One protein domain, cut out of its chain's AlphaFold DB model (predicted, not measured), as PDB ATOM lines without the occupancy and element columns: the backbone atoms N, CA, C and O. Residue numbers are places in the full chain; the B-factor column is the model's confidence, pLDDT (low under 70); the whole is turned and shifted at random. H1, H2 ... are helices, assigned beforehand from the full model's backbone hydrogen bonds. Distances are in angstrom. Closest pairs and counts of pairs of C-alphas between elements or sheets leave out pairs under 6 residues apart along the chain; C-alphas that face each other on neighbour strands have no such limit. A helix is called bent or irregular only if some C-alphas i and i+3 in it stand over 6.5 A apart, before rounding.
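This is residues 2 to 104 of the 106 residues of an uncharacterized protein of bacterium ADurb.Bin212 (UniProt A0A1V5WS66). Two helical hairpins, H1 with H2 and H3 with H4, sit side by side in a flat, loose slab one helix thick, with the four helices in the spatial order H1, H2, H4, H3. The hairpins meet where the end of H2 packs on the later half of H4, and residues 2 to 11 of H1 stick out free of the rest. The printed part has 103 residues with four named helices, H1 to H4 along the chain, and no named strand; the class is all helix. The whole is loose, with a radius of gyration of the C-alphas of 16.8 A, and spans 58 by 37 by 17 A.

Find C-alpha 2 at (18.805, 22.452, -35.738); from there H1 runs through residues 2 to 29, 40.8 A from first to last C-alpha. After a tight link of 4 residues, look for H2 at residues 34 to 48, which begins at C-alpha 34 (17.693, -14.012, -15.647) and is 21.5 A long. Another tight link of 4 residues leads to H3, residues 53 to 72, 29.9 A long. H3 is neither bent nor irregular, but only just: C-alphas 65 and 68 are 6.5 A apart. A tight link of 3 residues leads to H4, residues 76 to 102, which is 39.0 A long and ends at C-alpha 102 (21.768, -0.550, -47.029).

Begin with H1 and H2, a helical hairpin: they touch, closest at the C-alphas of Val 27 and Ser 37, 5.9 A apart, at a shallow tilt of 22 degrees, opposite ways. H1 touches H2 with residues 16 to 28 alone. Next look at residues 43 to 47 of H2 and 88 to 96 of H4, with which alone these helices touch; the closest C-alphas, of Leu 47 and Ile 92, are 7.0 A apart. H2 and H4 run the same way at a shallow tilt of 14 degrees. H3 and H4, the second helical hairpin, touch with 42 pairs of C-alphas within 8 A, closest at Ser 60 and Ser 86, 4.1 A; they run opposite ways at a shallow tilt of 19 degrees. H1 is apart from H3 and H4, and H2 is apart from H3. Every backbone O i to N i+4 pair is within hydrogen-bond range in H1, H2 and H4, and 14 of 16 are in H3.

Look for the two C-alphas farthest apart at Leu 3 and Lys 74, 58.1 A. Without residues 2 to 11, which stand free, the body spans 46 by 39 by 14 A. The printed part has no cut, and no link is long. The mean pLDDT of the printed part is 80.7; look for values under 70 at residues 2 to 15 and residue 104.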
ATOM      1  N   ILE A   2      18.286  23.116 -36.956       55.31
ATOM      2  CA  ILE A   2      18.805  22.452 -35.738       55.31
ATOM      3  C   ILE A   2      17.688  21.936 -34.804       55.31
ATOM      4  O   ILE A   2      17.732  20.792 -34.363       55.31
ATOM      5  N   LEU A   3      16.622  22.719 -34.595       46.53
ATOM      6  CA  LEU A   3      15.508  22.364 -33.699       46.53
ATOM      7  C   LEU A   3      14.762  21.080 -34.121       46.53
ATOM      8  O   LEU A   3      14.422  20.243 -33.293       46.53
ATOM      9  N   LYS A   4      14.580  20.880 -35.436       51.50
ATOM     10  CA  LYS A   4      13.974  19.663 -36.007       51.50
ATOM     11  C   LYS A   4      14.865  18.432 -35.819       51.50
ATOM     12  O   LYS A   4      14.338  17.330 -35.740       51.50
ATOM     13  N   SER A   5      16.185  18.617 -35.767       54.06
ATOM     14  CA  SER A   5      17.144  17.536 -35.518       54.06
ATOM     15  C   SER A   5      17.136  17.133 -34.044       54.06
ATOM     16  O   SER A   5      17.053  15.948 -33.745       54.06
ATOM     17  N   ILE A   6      17.096  18.112 -33.132       51.31
ATOM     18  CA  ILE A   6      17.039  17.882 -31.679       51.31
ATOM     19  C   ILE A   6      15.740  17.175 -31.285       51.31
ATOM     20  O   ILE A   6      15.798  16.161 -30.604       51.31
ATOM     21  N   ILE A   7      14.578  17.631 -31.769       56.19
ATOM     22  CA  ILE A   7      13.285  16.979 -31.483       56.19
ATOM     23  C   ILE A   7      13.254  15.549 -32.037       56.19
ATOM     24  O   ILE A   7      12.730  14.644 -31.397       56.19
ATOM     25  N   ARG A   8      13.847  15.318 -33.215       57.41
ATOM     26  CA  ARG A   8      13.932  13.978 -33.810       57.41
ATOM     27  C   ARG A   8      14.883  13.067 -33.030       57.41
ATOM     28  O   ARG A   8      14.619  11.874 -32.968       57.41
ATOM     29  N   TYR A   9      15.937  13.619 -32.428       56.12
ATOM     30  CA  TYR A   9      16.843  12.901 -31.531       56.12
ATOM     31  C   TYR A   9      16.147  12.549 -30.208       56.12
ATOM     32  O   TYR A   9      16.068  11.378 -29.859       56.12
ATOM     33  N   LEU A  10      15.507  13.536 -29.568       52.84
ATOM     34  CA  LEU A  10      14.761  13.369 -28.315       52.84
ATOM     35  C   LEU A  10      13.627  12.339 -28.446       52.84
ATOM     36  O   LEU A  10      13.395  11.525 -27.557       52.84
ATOM     37  N   ASN A  11      12.918  12.352 -29.580       58.78
ATOM     38  CA  ASN A  11      11.836  11.405 -29.831       58.78
ATOM     39  C   ASN A  11      12.365   9.992 -30.135       58.78
ATOM     40  O   ASN A  11      11.693   9.005 -29.850       58.78
ATOM     41  N   ARG A  12      13.585   9.875 -30.676       62.69
ATOM     42  CA  ARG A  12      14.255   8.583 -30.879       62.69
ATOM     43  C   ARG A  12      14.647   7.953 -29.545       62.69
ATOM     44  O   ARG A  12      14.435   6.760 -29.371       62.69
ATOM     45  N   ASP A  13      15.138   8.757 -28.605       65.75
ATOM     46  CA  ASP A  13      15.512   8.291 -27.267       65.75
ATOM     47  C   ASP A  13      14.289   7.798 -26.480       65.75
ATOM     48  O   ASP A  13      14.327   6.712 -25.903       65.75
ATOM     49  N   ASN A  14      13.159   8.509 -26.556       66.25
ATOM     50  CA  ASN A  14      11.908   8.064 -25.932       66.25
ATOM     51  C   ASN A  14      11.370   6.763 -26.548       66.25
ATOM     52  O   ASN A  14      10.963   5.861 -25.817       66.25
ATOM     53  N   VAL A  15      11.406   6.623 -27.878       69.75
ATOM     54  CA  VAL A  15      11.004   5.373 -28.547       69.75
ATOM     55  C   VAL A  15      11.943   4.226 -28.165       69.75
ATOM     56  O   VAL A  15      11.473   3.123 -27.899       69.75
ATOM     57  N   ASN A  16      13.249   4.479 -28.060       72.12
ATOM     58  CA  ASN A  16      14.216   3.471 -27.629       72.12
ATOM     59  C   ASN A  16      13.922   2.979 -26.204       72.12
ATOM     60  O   ASN A  16      13.927   1.773 -25.961       72.12
ATOM     61  N   ILE A  17      13.607   3.892 -25.281       73.81
ATOM     62  CA  ILE A  17      13.246   3.556 -23.896       73.81
ATOM     63  C   ILE A  17      11.959   2.724 -23.854       73.81
ATOM     64  O   ILE A  17      11.911   1.714 -23.154       73.81
ATOM     65  N   VAL A  18      10.937   3.091 -24.635       77.81
ATOM     66  CA  VAL A  18       9.668   2.343 -24.704       77.81
ATOM     67  C   VAL A  18       9.880   0.932 -25.257       77.81
ATOM     68  O   VAL A  18       9.326  -0.027 -24.724       77.81
ATOM     69  N   VAL A  19      10.714   0.776 -26.287       79.19
ATOM     70  CA  VAL A  19      11.034  -0.538 -26.868       79.19
ATOM     71  C   VAL A  19      11.809  -1.411 -25.875       79.19
ATOM     72  O   VAL A  19      11.520  -2.601 -25.754       79.19
ATOM     73  N   VAL A  20      12.744  -0.834 -25.116       77.25
ATOM     74  CA  VAL A  20      13.474  -1.548 -24.055       77.25
ATOM     75  C   VAL A  20      12.538  -1.949 -22.909       77.25
ATOM     76  O   VAL A  20      12.607  -3.080 -22.429       77.25
ATOM     77  N   ALA A  21      11.621  -1.069 -22.506       77.00
ATOM     78  CA  ALA A  21      10.619  -1.373 -21.486       77.00
ATOM     79  C   ALA A  21       9.661  -2.492 -21.933       77.00
ATOM     80  O   ALA A  21       9.369  -3.401 -21.156       77.00
ATOM     81  N   LEU A  22       9.227  -2.480 -23.200       81.94
ATOM     82  CA  LEU A  22       8.427  -3.558 -23.787       81.94
ATOM     83  C   LEU A  22       9.193  -4.879 -23.827       81.94
ATOM     84  O   LEU A  22       8.633  -5.908 -23.463       81.94
ATOM     85  N   ALA A  23      10.470  -4.857 -24.212       78.69
ATOM     86  CA  ALA A  23      11.322  -6.042 -24.193       78.69
ATOM     87  C   ALA A  23      11.436  -6.637 -22.780       78.69
ATOM     88  O   ALA A  23      11.295  -7.846 -22.611       78.69
ATOM     89  N   TYR A  24      11.615  -5.791 -21.763       77.56
ATOM     90  CA  TYR A  24      11.650  -6.215 -20.364       77.56
ATOM     91  C   TYR A  24      10.314  -6.816 -19.891       77.56
ATOM     92  O   TYR A  24      10.298  -7.855 -19.224       77.56
ATOM     93  N   ALA A  25       9.188  -6.204 -20.270       79.81
ATOM     94  CA  ALA A  25       7.855  -6.719 -19.957       79.81
ATOM     95  C   ALA A  25       7.600  -8.092 -20.607       79.81
ATOM     96  O   ALA A  25       7.078  -8.996 -19.957       79.81
ATOM     97  N   LEU A  26       8.027  -8.273 -21.862       82.88
ATOM     98  CA  LEU A  26       7.892  -9.526 -22.616       82.88
ATOM     99  C   LEU A  26       8.690 -10.665 -21.974       82.88
ATOM    100  O   LEU A  26       8.189 -11.774 -21.801       82.88
ATOM    101  N   VAL A  27       9.922 -10.365 -21.578       81.75
ATOM    102  CA  VAL A  27      10.813 -11.293 -20.882       81.75
ATOM    103  C   VAL A  27      10.248 -11.705 -19.520       81.75
ATOM    104  O   VAL A  27      10.263 -12.891 -19.186       81.75
ATOM    105  N   SER A  28       9.708 -10.744 -18.764       77.50
ATOM    106  CA  SER A  28       9.072 -11.003 -17.466       77.50
ATOM    107  C   SER A  28       7.813 -11.862 -17.616       77.50
ATOM    108  O   SER A  28       7.590 -12.771 -16.824       77.50
ATOM    109  N   TYR A  29       7.016 -11.618 -18.659       85.12
ATOM    110  CA  TYR A  29       5.817 -12.404 -18.960       85.12
ATOM    111  C   TYR A  29       6.140 -13.854 -19.353       85.12
ATOM    112  O   TYR A  29       5.411 -14.777 -18.995       85.12
ATOM    113  N   LEU A  30       7.246 -14.072 -20.068       84.00
ATOM    114  CA  LEU A  30       7.653 -15.391 -20.559       84.00
ATOM    115  C   LEU A  30       8.429 -16.240 -19.532       84.00
ATOM    116  O   LEU A  30       8.815 -17.360 -19.867       84.00
ATOM    117  N   ASN A  31       8.667 -15.744 -18.309       81.25
ATOM    118  CA  ASN A  31       9.463 -16.425 -17.272       81.25
ATOM    119  C   ASN A  31      10.827 -16.929 -17.785       81.25
ATOM    120  O   ASN A  31      11.270 -18.039 -17.477       81.25
ATOM    121  N   TRP A  32      11.504 -16.122 -18.602       81.56
ATOM    122  CA  TRP A  32      12.841 -16.467 -19.079       81.56
ATOM    123  C   TRP A  32      13.864 -16.460 -17.943       81.56
ATOM    124  O   TRP A  32      13.707 -15.789 -16.924       81.56
ATOM    125  N   THR A  33      14.964 -17.195 -18.130       81.25
ATOM    126  CA  THR A  33      16.057 -17.179 -17.154       81.25
ATOM    127  C   THR A  33      16.638 -15.761 -17.029       81.25
ATOM    128  O   THR A  33      16.690 -15.028 -18.026       81.25
ATOM    129  N   PRO A  34      17.127 -15.351 -15.842       77.31
ATOM    130  CA  PRO A  34      17.693 -14.012 -15.647       77.31
ATOM    131  C   PRO A  34      18.825 -13.699 -16.635       77.31
ATOM    132  O   PRO A  34      18.944 -12.586 -17.136       77.31
ATOM    133  N   MET A  35      19.623 -14.712 -16.981       73.88
ATOM    134  CA  MET A  35      20.705 -14.586 -17.954       73.88
ATOM    135  C   MET A  35      20.170 -14.263 -19.360       73.88
ATOM    136  O   MET A  35      20.610 -13.298 -19.983       73.88
ATOM    137  N   ALA A  36      19.189 -15.034 -19.847       73.19
ATOM    138  CA  ALA A  36      18.570 -14.812 -21.156       73.19
ATOM    139  C   ALA A  36      17.860 -13.452 -21.228       73.19
ATOM    140  O   ALA A  36      17.915 -12.774 -22.251       73.19
ATOM    141  N   SER A  37      17.265 -13.033 -20.112       79.75
ATOM    142  CA  SER A  37      16.625 -11.728 -19.937       79.75
ATOM    143  C   SER A  37      17.600 -10.576 -20.177       79.75
ATOM    144  O   SER A  37      17.333  -9.683 -20.983       79.75
ATOM    145  N   ILE A  38      18.767 -10.627 -19.526       80.19
ATOM    146  CA  ILE A  38      19.820  -9.612 -19.664       80.19
ATOM    147  C   ILE A  38      20.342  -9.572 -21.102       80.19
ATOM    148  O   ILE A  38      20.456  -8.490 -21.682       80.19
ATOM    149  N   PHE A  39      20.608 -10.736 -21.707       80.62
ATOM    150  CA  PHE A  39      21.049 -10.793 -23.101       80.62
ATOM    151  C   PHE A  39      20.008 -10.213 -24.051       80.62
ATOM    152  O   PHE A  39      20.358  -9.421 -24.918       80.62
ATOM    153  N   PHE A  40      18.730 -10.535 -23.874       81.62
ATOM    154  CA  PHE A  40      17.674 -10.014 -24.734       81.62
ATOM    155  C   PHE A  40      17.537  -8.488 -24.643       81.62
ATOM    156  O   PHE A  40      17.443  -7.810 -25.664       81.62
ATOM    157  N   VAL A  41      17.603  -7.919 -23.437       80.75
ATOM    158  CA  VAL A  41      17.564  -6.459 -23.253       80.75
ATOM    159  C   VAL A  41      18.781  -5.790 -23.896       80.75
ATOM    160  O   VAL A  41      18.630  -4.813 -24.633       80.75
ATOM    161  N   LEU A  42      19.982  -6.345 -23.691       81.19
ATOM    162  CA  LEU A  42      21.197  -5.865 -24.355       81.19
ATOM    163  C   LEU A  42      21.095  -5.981 -25.880       81.19
ATOM    164  O   LEU A  42      21.596  -5.114 -26.592       81.19
ATOM    165  N   PHE A  43      20.417  -7.008 -26.394       82.25
ATOM    166  CA  PHE A  43      20.243  -7.218 -27.832       82.25
ATOM    167  C   PHE A  43      19.454  -6.078 -28.444       82.25
ATOM    168  O   PHE A  43      19.897  -5.448 -29.401       82.25
ATOM    169  N   ILE A  44      18.295  -5.802 -27.846       81.69
ATOM    170  CA  ILE A  44      17.403  -4.723 -28.250       81.69
ATOM    171  C   ILE A  44      18.152  -3.393 -28.167       81.69
ATOM    172  O   ILE A  44      18.105  -2.602 -29.108       81.69
ATOM    173  N   TRP A  45      18.918  -3.177 -27.094       81.06
ATOM    174  CA  TRP A  45      19.741  -1.984 -26.947       81.06
ATOM    175  C   TRP A  45      20.746  -1.814 -28.093       81.06
ATOM    176  O   TRP A  45      20.788  -0.750 -28.709       81.06
ATOM    177  N   PHE A  46      21.522  -2.851 -28.420       78.69
ATOM    178  CA  PHE A  46      22.508  -2.799 -29.506       78.69
ATOM    179  C   PHE A  46      21.874  -2.709 -30.897       78.69
ATOM    180  O   PHE A  46      22.472  -2.141 -31.810       78.69
ATOM    181  N   LEU A  47      20.657  -3.220 -31.069       76.31
ATOM    182  CA  LEU A  47      19.903  -3.082 -32.314       76.31
ATOM    183  C   LEU A  47      19.479  -1.621 -32.554       76.31
ATOM    184  O   LEU A  47      19.505  -1.126 -33.688       76.31
ATOM    185  N   LEU A  48      19.115  -0.918 -31.479       77.06
ATOM    186  CA  LEU A  48      18.723   0.492 -31.507       77.06
ATOM    187  C   LEU A  48      19.941   1.426 -31.580       77.06
ATOM    188  O   LEU A  48      19.933   2.380 -32.364       77.06
ATOM    189  N   ASN A  49      20.996   1.110 -30.825       77.12
ATOM    190  CA  ASN A  49      22.265   1.831 -30.759       77.12
ATOM    191  C   ASN A  49      23.395   0.969 -31.342       77.12
ATOM    192  O   ASN A  49      24.110   0.301 -30.587       77.12
ATOM    193  N   PRO A  50      23.555   0.960 -32.680       71.75
ATOM    194  CA  PRO A  50      24.519   0.093 -33.339       71.75
ATOM    195  C   PRO A  50      25.941   0.416 -32.880       71.75
ATOM    196  O   PRO A  50      26.422   1.543 -33.008       71.75
ATOM    197  N   ILE A  51      26.617  -0.605 -32.369       81.38
ATOM    198  CA  ILE A  51      28.058  -0.593 -32.118       81.38
ATOM    199  C   ILE A  51      28.824  -0.817 -33.420       81.38
ATOM    200  O   ILE A  51      28.269  -1.292 -34.407       81.38
ATOM    201  N   LYS A  52      30.120  -0.496 -33.443       82.25
ATOM    202  CA  LYS A  52      30.954  -0.769 -34.619       82.25
ATOM    203  C   LYS A  52      30.994  -2.276 -34.891       82.25
ATOM    204  O   LYS A  52      31.348  -3.053 -34.004       82.25
ATOM    205  N   THR A  53      30.720  -2.674 -36.137       85.69
ATOM    206  CA  THR A  53      30.760  -4.075 -36.596       85.69
ATOM    207  C   THR A  53      32.067  -4.771 -36.207       85.69
ATOM    208  O   THR A  53      32.053  -5.918 -35.767       85.69
ATOM    209  N   SER A  54      33.198  -4.060 -36.308       84.44
ATOM    210  CA  SER A  54      34.525  -4.569 -35.944       84.44
ATOM    211  C   SER A  54      34.629  -4.992 -34.482       84.44
ATOM    212  O   SER A  54      35.302  -5.972 -34.177       84.44
ATOM    213  N   ASP A  55      33.992  -4.254 -33.577       88.19
ATOM    214  CA  ASP A  55      34.112  -4.488 -32.140       88.19
ATOM    215  C   ASP A  55      33.234  -5.675 -31.729       88.19
ATOM    216  O   ASP A  55      33.697  -6.561 -31.011       88.19
ATOM    217  N   ALA A  56      32.026  -5.770 -32.293       87.44
ATOM    218  CA  ALA A  56      31.158  -6.938 -32.145       87.44
ATOM    219  C   ALA A  56      31.821  -8.226 -32.678       87.44
ATOM    220  O   ALA A  56      31.819  -9.252 -31.997       87.44
ATOM    221  N   LEU A  57      32.461  -8.166 -33.853       89.44
ATOM    222  CA  LEU A  57      33.205  -9.292 -34.432       89.44
ATOM    223  C   LEU A  57      34.374  -9.736 -33.552       89.44
ATOM    224  O   LEU A  57      34.535 -10.931 -33.323       89.44
ATOM    225  N   LYS A  58      35.170  -8.798 -33.020       90.88
ATOM    226  CA  LYS A  58      36.279  -9.127 -32.108       90.88
ATOM    227  C   LYS A  58      35.782  -9.885 -30.881       90.88
ATOM    228  O   LYS A  58      36.341 -10.928 -30.552       90.88
ATOM    229  N   ILE A  59      34.725  -9.389 -30.233       89.94
ATOM    230  CA  ILE A  59      34.139 -10.041 -29.053       89.94
ATOM    231  C   ILE A  59      33.631 -11.440 -29.422       89.94
ATOM    232  O   ILE A  59      33.922 -12.404 -28.711       89.94
ATOM    233  N   SER A  60      32.931 -11.569 -30.552       92.06
ATOM    234  CA  SER A  60      32.417 -12.854 -31.033       92.06
ATOM    235  C   SER A  60      33.541 -13.863 -31.291       92.06
ATOM    236  O   SER A  60      33.466 -14.990 -30.807       92.06
ATOM    237  N   ILE A  61      34.620 -13.453 -31.963       93.56
ATOM    238  CA  ILE A  61      35.768 -14.318 -32.268       93.56
ATOM    239  C   ILE A  61      36.496 -14.737 -30.989       93.56
ATOM    240  O   ILE A  61      36.787 -15.918 -30.819       93.56
ATOM    241  N   ILE A  62      36.768 -13.798 -30.076       93.62
ATOM    242  CA  ILE A  62      37.459 -14.097 -28.813       93.62
ATOM    243  C   ILE A  62      36.645 -15.098 -27.992       93.62
ATOM    244  O   ILE A  62      37.179 -16.105 -27.534       93.62
ATOM    245  N   THR A  63      35.345 -14.853 -27.835       91.50
ATOM    246  CA  THR A  63      34.471 -15.751 -27.068       91.50
ATOM    247  C   THR A  63      34.345 -17.121 -27.734       91.50
ATOM    248  O   THR A  63      34.444 -18.134 -27.047       91.50
ATOM    249  N   LEU A  64      34.253 -17.186 -29.067       92.94
ATOM    250  CA  LEU A  64      34.237 -18.457 -29.799       92.94
ATOM    251  C   LEU A  64      35.543 -19.240 -29.636       92.94
ATOM    252  O   LEU A  64      35.509 -20.455 -29.461       92.94
ATOM    253  N   ALA A  65      36.687 -18.553 -29.680       93.88
ATOM    254  CA  ALA A  65      38.007 -19.164 -29.552       93.88
ATOM    255  C   ALA A  65      38.278 -19.692 -28.134       93.88
ATOM    256  O   ALA A  65      38.998 -20.677 -27.968       93.88
ATOM    257  N   VAL A  66      37.683 -19.077 -27.109       93.38
ATOM    258  CA  VAL A  66      37.826 -19.513 -25.711       93.38
ATOM    259  C   VAL A  66      36.893 -20.687 -25.373       93.38
ATOM    260  O   VAL A  66      37.242 -21.516 -24.532       93.38
ATOM    261  N   SER A  67      35.752 -20.836 -26.054       90.44
ATOM    262  CA  SER A  67      34.838 -21.976 -25.870       90.44
ATOM    263  C   SER A  67      35.513 -23.362 -25.917       90.44
ATOM    264  O   SER A  67      35.318 -24.134 -24.974       90.44
ATOM    265  N   PRO A  68      36.335 -23.724 -26.928       89.38
ATOM    266  CA  PRO A  68      37.011 -25.023 -26.952       89.38
ATOM    267  C   PRO A  68      38.021 -25.193 -25.809       89.38
ATOM    268  O   PRO A  68      38.157 -26.301 -25.290       89.38
ATOM    269  N   LEU A  69      38.670 -24.117 -25.348       92.94
ATOM    270  CA  LEU A  69      39.557 -24.173 -24.179       92.94
ATOM    271  C   LEU A  69      38.774 -24.555 -22.916       92.94
ATOM    272  O   LEU A  69      39.221 -25.388 -22.132       92.94
ATOM    273  N   LEU A  70      37.564 -24.019 -22.739       90.38
ATOM    274  CA  LEU A  70      36.692 -24.388 -21.618       90.38
ATOM    275  C   LEU A  70      36.208 -25.842 -21.704       90.38
ATOM    276  O   LEU A  70      36.106 -26.518 -20.676       90.38
ATOM    277  N   LEU A  71      35.957 -26.346 -22.916       90.94
ATOM    278  CA  LEU A  71      35.621 -27.757 -23.132       90.94
ATOM    279  C   LEU A  71      36.778 -28.684 -22.736       90.94
ATOM    280  O   LEU A  71      36.529 -29.710 -22.099       90.94
ATOM    281  N   MET A  72      38.028 -28.304 -23.026       94.00
ATOM    282  CA  MET A  72      39.219 -29.071 -22.628       94.00
ATOM    283  C   MET A  72      39.349 -29.205 -21.104       94.00
ATOM    284  O   MET A  72      39.702 -30.273 -20.608       94.00
ATOM    285  N   VAL A  73      38.979 -28.171 -20.341       95.00
ATOM    286  CA  VAL A  73      39.007 -28.188 -18.862       95.00
ATOM    287  C   VAL A  73      37.694 -28.736 -18.264       95.00
ATOM    288  O   VAL A  73      37.384 -28.521 -17.094       95.00
ATOM    289  N   LYS A  74      36.888 -29.459 -19.059       92.00
ATOM    290  CA  LYS A  74      35.603 -30.073 -18.660       92.00
ATOM    291  C   LYS A  74      34.562 -29.077 -18.116       92.00
ATOM    292  O   LYS A  74      33.623 -29.473 -17.426       92.00
ATOM    293  N   ARG A  75      34.660 -27.787 -18.457       90.75
ATOM    294  CA  ARG A  75      33.702 -26.736 -18.063       90.75
ATOM    295  C   ARG A  75      32.610 -26.561 -19.128       90.75
ATOM    296  O   ARG A  75      32.473 -25.485 -19.702       90.75
ATOM    297  N   ARG A  76      31.827 -27.619 -19.389       88.75
ATOM    298  CA  ARG A  76      30.808 -27.644 -20.467       88.75
ATOM    299  C   ARG A  76      29.791 -26.506 -20.369       88.75
ATOM    300  O   ARG A  76      29.611 -25.787 -21.339       88.75
ATOM    301  N   THR A  77      29.221 -26.279 -19.187       87.81
ATOM    302  CA  THR A  77      28.219 -25.223 -18.973       87.81
ATOM    303  C   THR A  77      28.769 -23.833 -19.312       87.81
ATOM    304  O   THR A  77      28.122 -23.050 -19.997       87.81
ATOM    305  N   ASN A  78      30.009 -23.535 -18.911       87.38
ATOM    306  CA  ASN A  78      30.636 -22.244 -19.213       87.38
ATOM    307  C   ASN A  78      30.982 -22.109 -20.702       87.38
ATOM    308  O   ASN A  78      30.882 -21.013 -21.249       87.38
ATOM    309  N   ALA A  79      31.380 -23.205 -21.353       89.81
ATOM    310  CA  ALA A  79      31.640 -23.219 -22.789       89.81
ATOM    311  C   ALA A  79      30.362 -22.951 -23.600       89.81
ATOM    312  O   ALA A  79      30.397 -22.186 -24.560       89.81
ATOM    313  N   GLU A  80      29.229 -23.525 -23.188       87.38
ATOM    314  CA  GLU A  80      27.921 -23.261 -23.796       87.38
ATOM    315  C   GLU A  80      27.510 -21.794 -23.630       87.38
ATOM    316  O   GLU A  80      27.104 -21.162 -24.606       87.38
ATOM    317  N   TYR A  81      27.692 -21.211 -22.439       85.94
ATOM    318  CA  TYR A  81      27.428 -19.784 -22.232       85.94
ATOM    319  C   TYR A  81      28.315 -18.893 -23.105       85.94
ATOM    320  O   TYR A  81      27.817 -17.945 -23.712       85.94
ATOM    321  N   LEU A  82      29.612 -19.195 -23.231       89.00
ATOM    322  CA  LEU A  82      30.495 -18.431 -24.118       89.00
ATOM    323  C   LEU A  82      30.101 -18.572 -25.591       89.00
ATOM    324  O   LEU A  82      30.151 -17.588 -26.328       89.00
ATOM    325  N   ALA A  83      29.679 -19.761 -26.021       88.31
ATOM    326  CA  ALA A  83      29.189 -19.980 -27.377       88.31
ATOM    327  C   ALA A  83      27.906 -19.176 -27.652       88.31
ATOM    328  O   ALA A  83      27.787 -18.563 -28.714       88.31
ATOM    329  N   GLN A  84      26.986 -19.106 -26.685       87.50
ATOM    330  CA  GLN A  84      25.790 -18.263 -26.780       87.50
ATOM    331  C   GLN A  84      26.153 -16.776 -26.890       87.50
ATOM    332  O   GLN A  84      25.624 -16.082 -27.758       87.50
ATOM    333  N   ILE A  85      27.093 -16.293 -26.070       87.31
ATOM    334  CA  ILE A  85      27.600 -14.911 -26.145       87.31
ATOM    335  C   ILE A  85      28.243 -14.643 -27.511       87.31
ATOM    336  O   ILE A  85      27.999 -13.604 -28.124       87.31
ATOM    337  N   SER A  86      29.042 -15.580 -28.017       91.38
ATOM    338  CA  SER A  86      29.679 -15.443 -29.325       91.38
ATOM    339  C   SER A  86      28.649 -15.313 -30.444       91.38
ATOM    340  O   SER A  86      28.737 -14.384 -31.255       91.38
ATOM    341  N   PHE A  87      27.647 -16.197 -30.451       89.19
ATOM    342  CA  PHE A  87      26.551 -16.173 -31.415       89.19
ATOM    343  C   PHE A  87      25.790 -14.847 -31.359       89.19
ATOM    344  O   PHE A  87      25.519 -14.228 -32.386       89.19
ATOM    345  N   PHE A  88      25.515 -14.362 -30.154       87.50
ATOM    346  CA  PHE A  88      24.837 -13.098 -29.926       87.50
ATOM    347  C   PHE A  88      25.559 -11.902 -30.568       87.50
ATOM    348  O   PHE A  88      24.964 -11.143 -31.337       87.50
ATOM    349  N   PHE A  89      26.860 -11.757 -30.306       89.38
ATOM    350  CA  PHE A  89      27.657 -10.676 -30.893       89.38
ATOM    351  C   PHE A  89      27.845 -10.838 -32.406       89.38
ATOM    352  O   PHE A  89      27.896  -9.833 -33.118       89.38
ATOM    353  N   LEU A  90      27.886 -12.074 -32.911       91.25
ATOM    354  CA  LEU A  90      27.932 -12.350 -34.348       91.25
ATOM    355  C   LEU A  90      26.672 -11.828 -35.053       91.25
ATOM    356  O   LEU A  90      26.769 -11.154 -36.078       91.25
ATOM    357  N   VAL A  91      25.492 -12.098 -34.486       89.81
ATOM    358  CA  VAL A  91      24.209 -11.622 -35.025       89.81
ATOM    359  C   VAL A  91      24.155 -10.094 -35.017       89.81
ATOM    360  O   VAL A  91      23.765  -9.494 -36.018       89.81
ATOM    361  N   ILE A  92      24.602  -9.447 -33.934       88.06
ATOM    362  CA  ILE A  92      24.674  -7.978 -33.867       88.06
ATOM    363  C   ILE A  92      25.597  -7.425 -34.956       88.06
ATOM    364  O   ILE A  92      25.224  -6.472 -35.646       88.06
ATOM    365  N   ALA A  93      26.779  -8.020 -35.139       89.38
ATOM    366  CA  ALA A  93      27.710  -7.616 -36.185       89.38
ATOM    367  C   ALA A  93      27.066  -7.745 -37.575       89.38
ATOM    368  O   ALA A  93      27.114  -6.804 -38.366       89.38
ATOM    369  N   LEU A  94      26.395  -8.868 -37.848       88.81
ATOM    370  CA  LEU A  94      25.722  -9.119 -39.120       88.81
ATOM    371  C   LEU A  94      24.612  -8.095 -39.401       88.81
ATOM    372  O   LEU A  94      24.587  -7.495 -40.475       88.81
ATOM    373  N   ILE A  95      23.716  -7.860 -38.438       86.88
ATOM    374  CA  ILE A  95      22.619  -6.891 -38.583       86.88
ATOM    375  C   ILE A  95      23.177  -5.482 -38.810       86.88
ATOM    376  O   ILE A  95      22.685  -4.747 -39.671       86.88
ATOM    377  N   THR A  96      24.227  -5.116 -38.073       85.00
ATOM    378  CA  THR A  96      24.887  -3.812 -38.210       85.00
ATOM    379  C   THR A  96      25.506  -3.647 -39.596       85.00
ATOM    380  O   THR A  96      25.309  -2.612 -40.234       85.00
ATOM    381  N   GLU A  97      26.194  -4.670 -40.101       85.75
ATOM    382  CA  GLU A  97      26.805  -4.657 -41.432       85.75
ATOM    383  C   GLU A  97      25.754  -4.559 -42.544       85.75
ATOM    384  O   GLU A  97      25.897  -3.749 -43.463       85.75
ATOM    385  N   ILE A  98      24.658  -5.322 -42.445       86.00
ATOM    386  CA  ILE A  98      23.537  -5.249 -43.394       86.00
ATOM    387  C   ILE A  98      22.946  -3.835 -43.405       86.00
ATOM    388  O   ILE A  98      22.725  -3.259 -44.474       86.00
ATOM    389  N   ARG A  99      22.731  -3.242 -42.224       82.38
ATOM    390  CA  ARG A  99      22.213  -1.875 -42.094       82.38
ATOM    391  C   ARG A  99      23.154  -0.851 -42.727       82.38
ATOM    392  O   ARG A  99      22.692   0.020 -43.460       82.38
ATOM    393  N   PHE A 100      24.455  -0.974 -42.468       80.25
ATOM    394  CA  PHE A 100      25.475  -0.072 -43.001       80.25
ATOM    395  C   PHE A 100      25.628  -0.186 -44.523       80.25
ATOM    396  O   PHE A 100      25.851   0.813 -45.209       80.25
ATOM    397  N   ARG A 101      25.481  -1.396 -45.076       80.38
ATOM    398  CA  ARG A 101      25.429  -1.600 -46.529       80.38
ATOM    399  C   ARG A 101      24.191  -0.968 -47.139       80.38
ATOM    400  O   ARG A 101      24.330  -0.259 -48.129       80.38
ATOM    401  N   LYS A 102      23.013  -1.154 -46.534       76.94
ATOM    402  CA  LYS A 102      21.768  -0.550 -47.029       76.94
ATOM    403  C   LYS A 102      21.864   0.978 -47.109       76.94
ATOM    404  O   LYS A 102      21.513   1.542 -48.134       76.94
ATOM    405  N   SER A 103      22.436   1.632 -46.096       72.75
ATOM    406  CA  SER A 103      22.620   3.094 -46.098       72.75
ATOM    407  C   SER A 103      23.627   3.633 -47.124       72.75
ATOM    408  O   SER A 103      23.764   4.842 -47.228       72.75
ATOM    409  N   ARG A 104      24.388   2.774 -47.819       67.88
ATOM    410  CA  ARG A 104      25.309   3.181 -48.898       67.88
ATOM    411  C   ARG A 104      24.722   3.002 -50.302       67.88
ATOM    412  O   ARG A 104      25.362   3.412 -51.263       67.88
TER     413      ARG A 104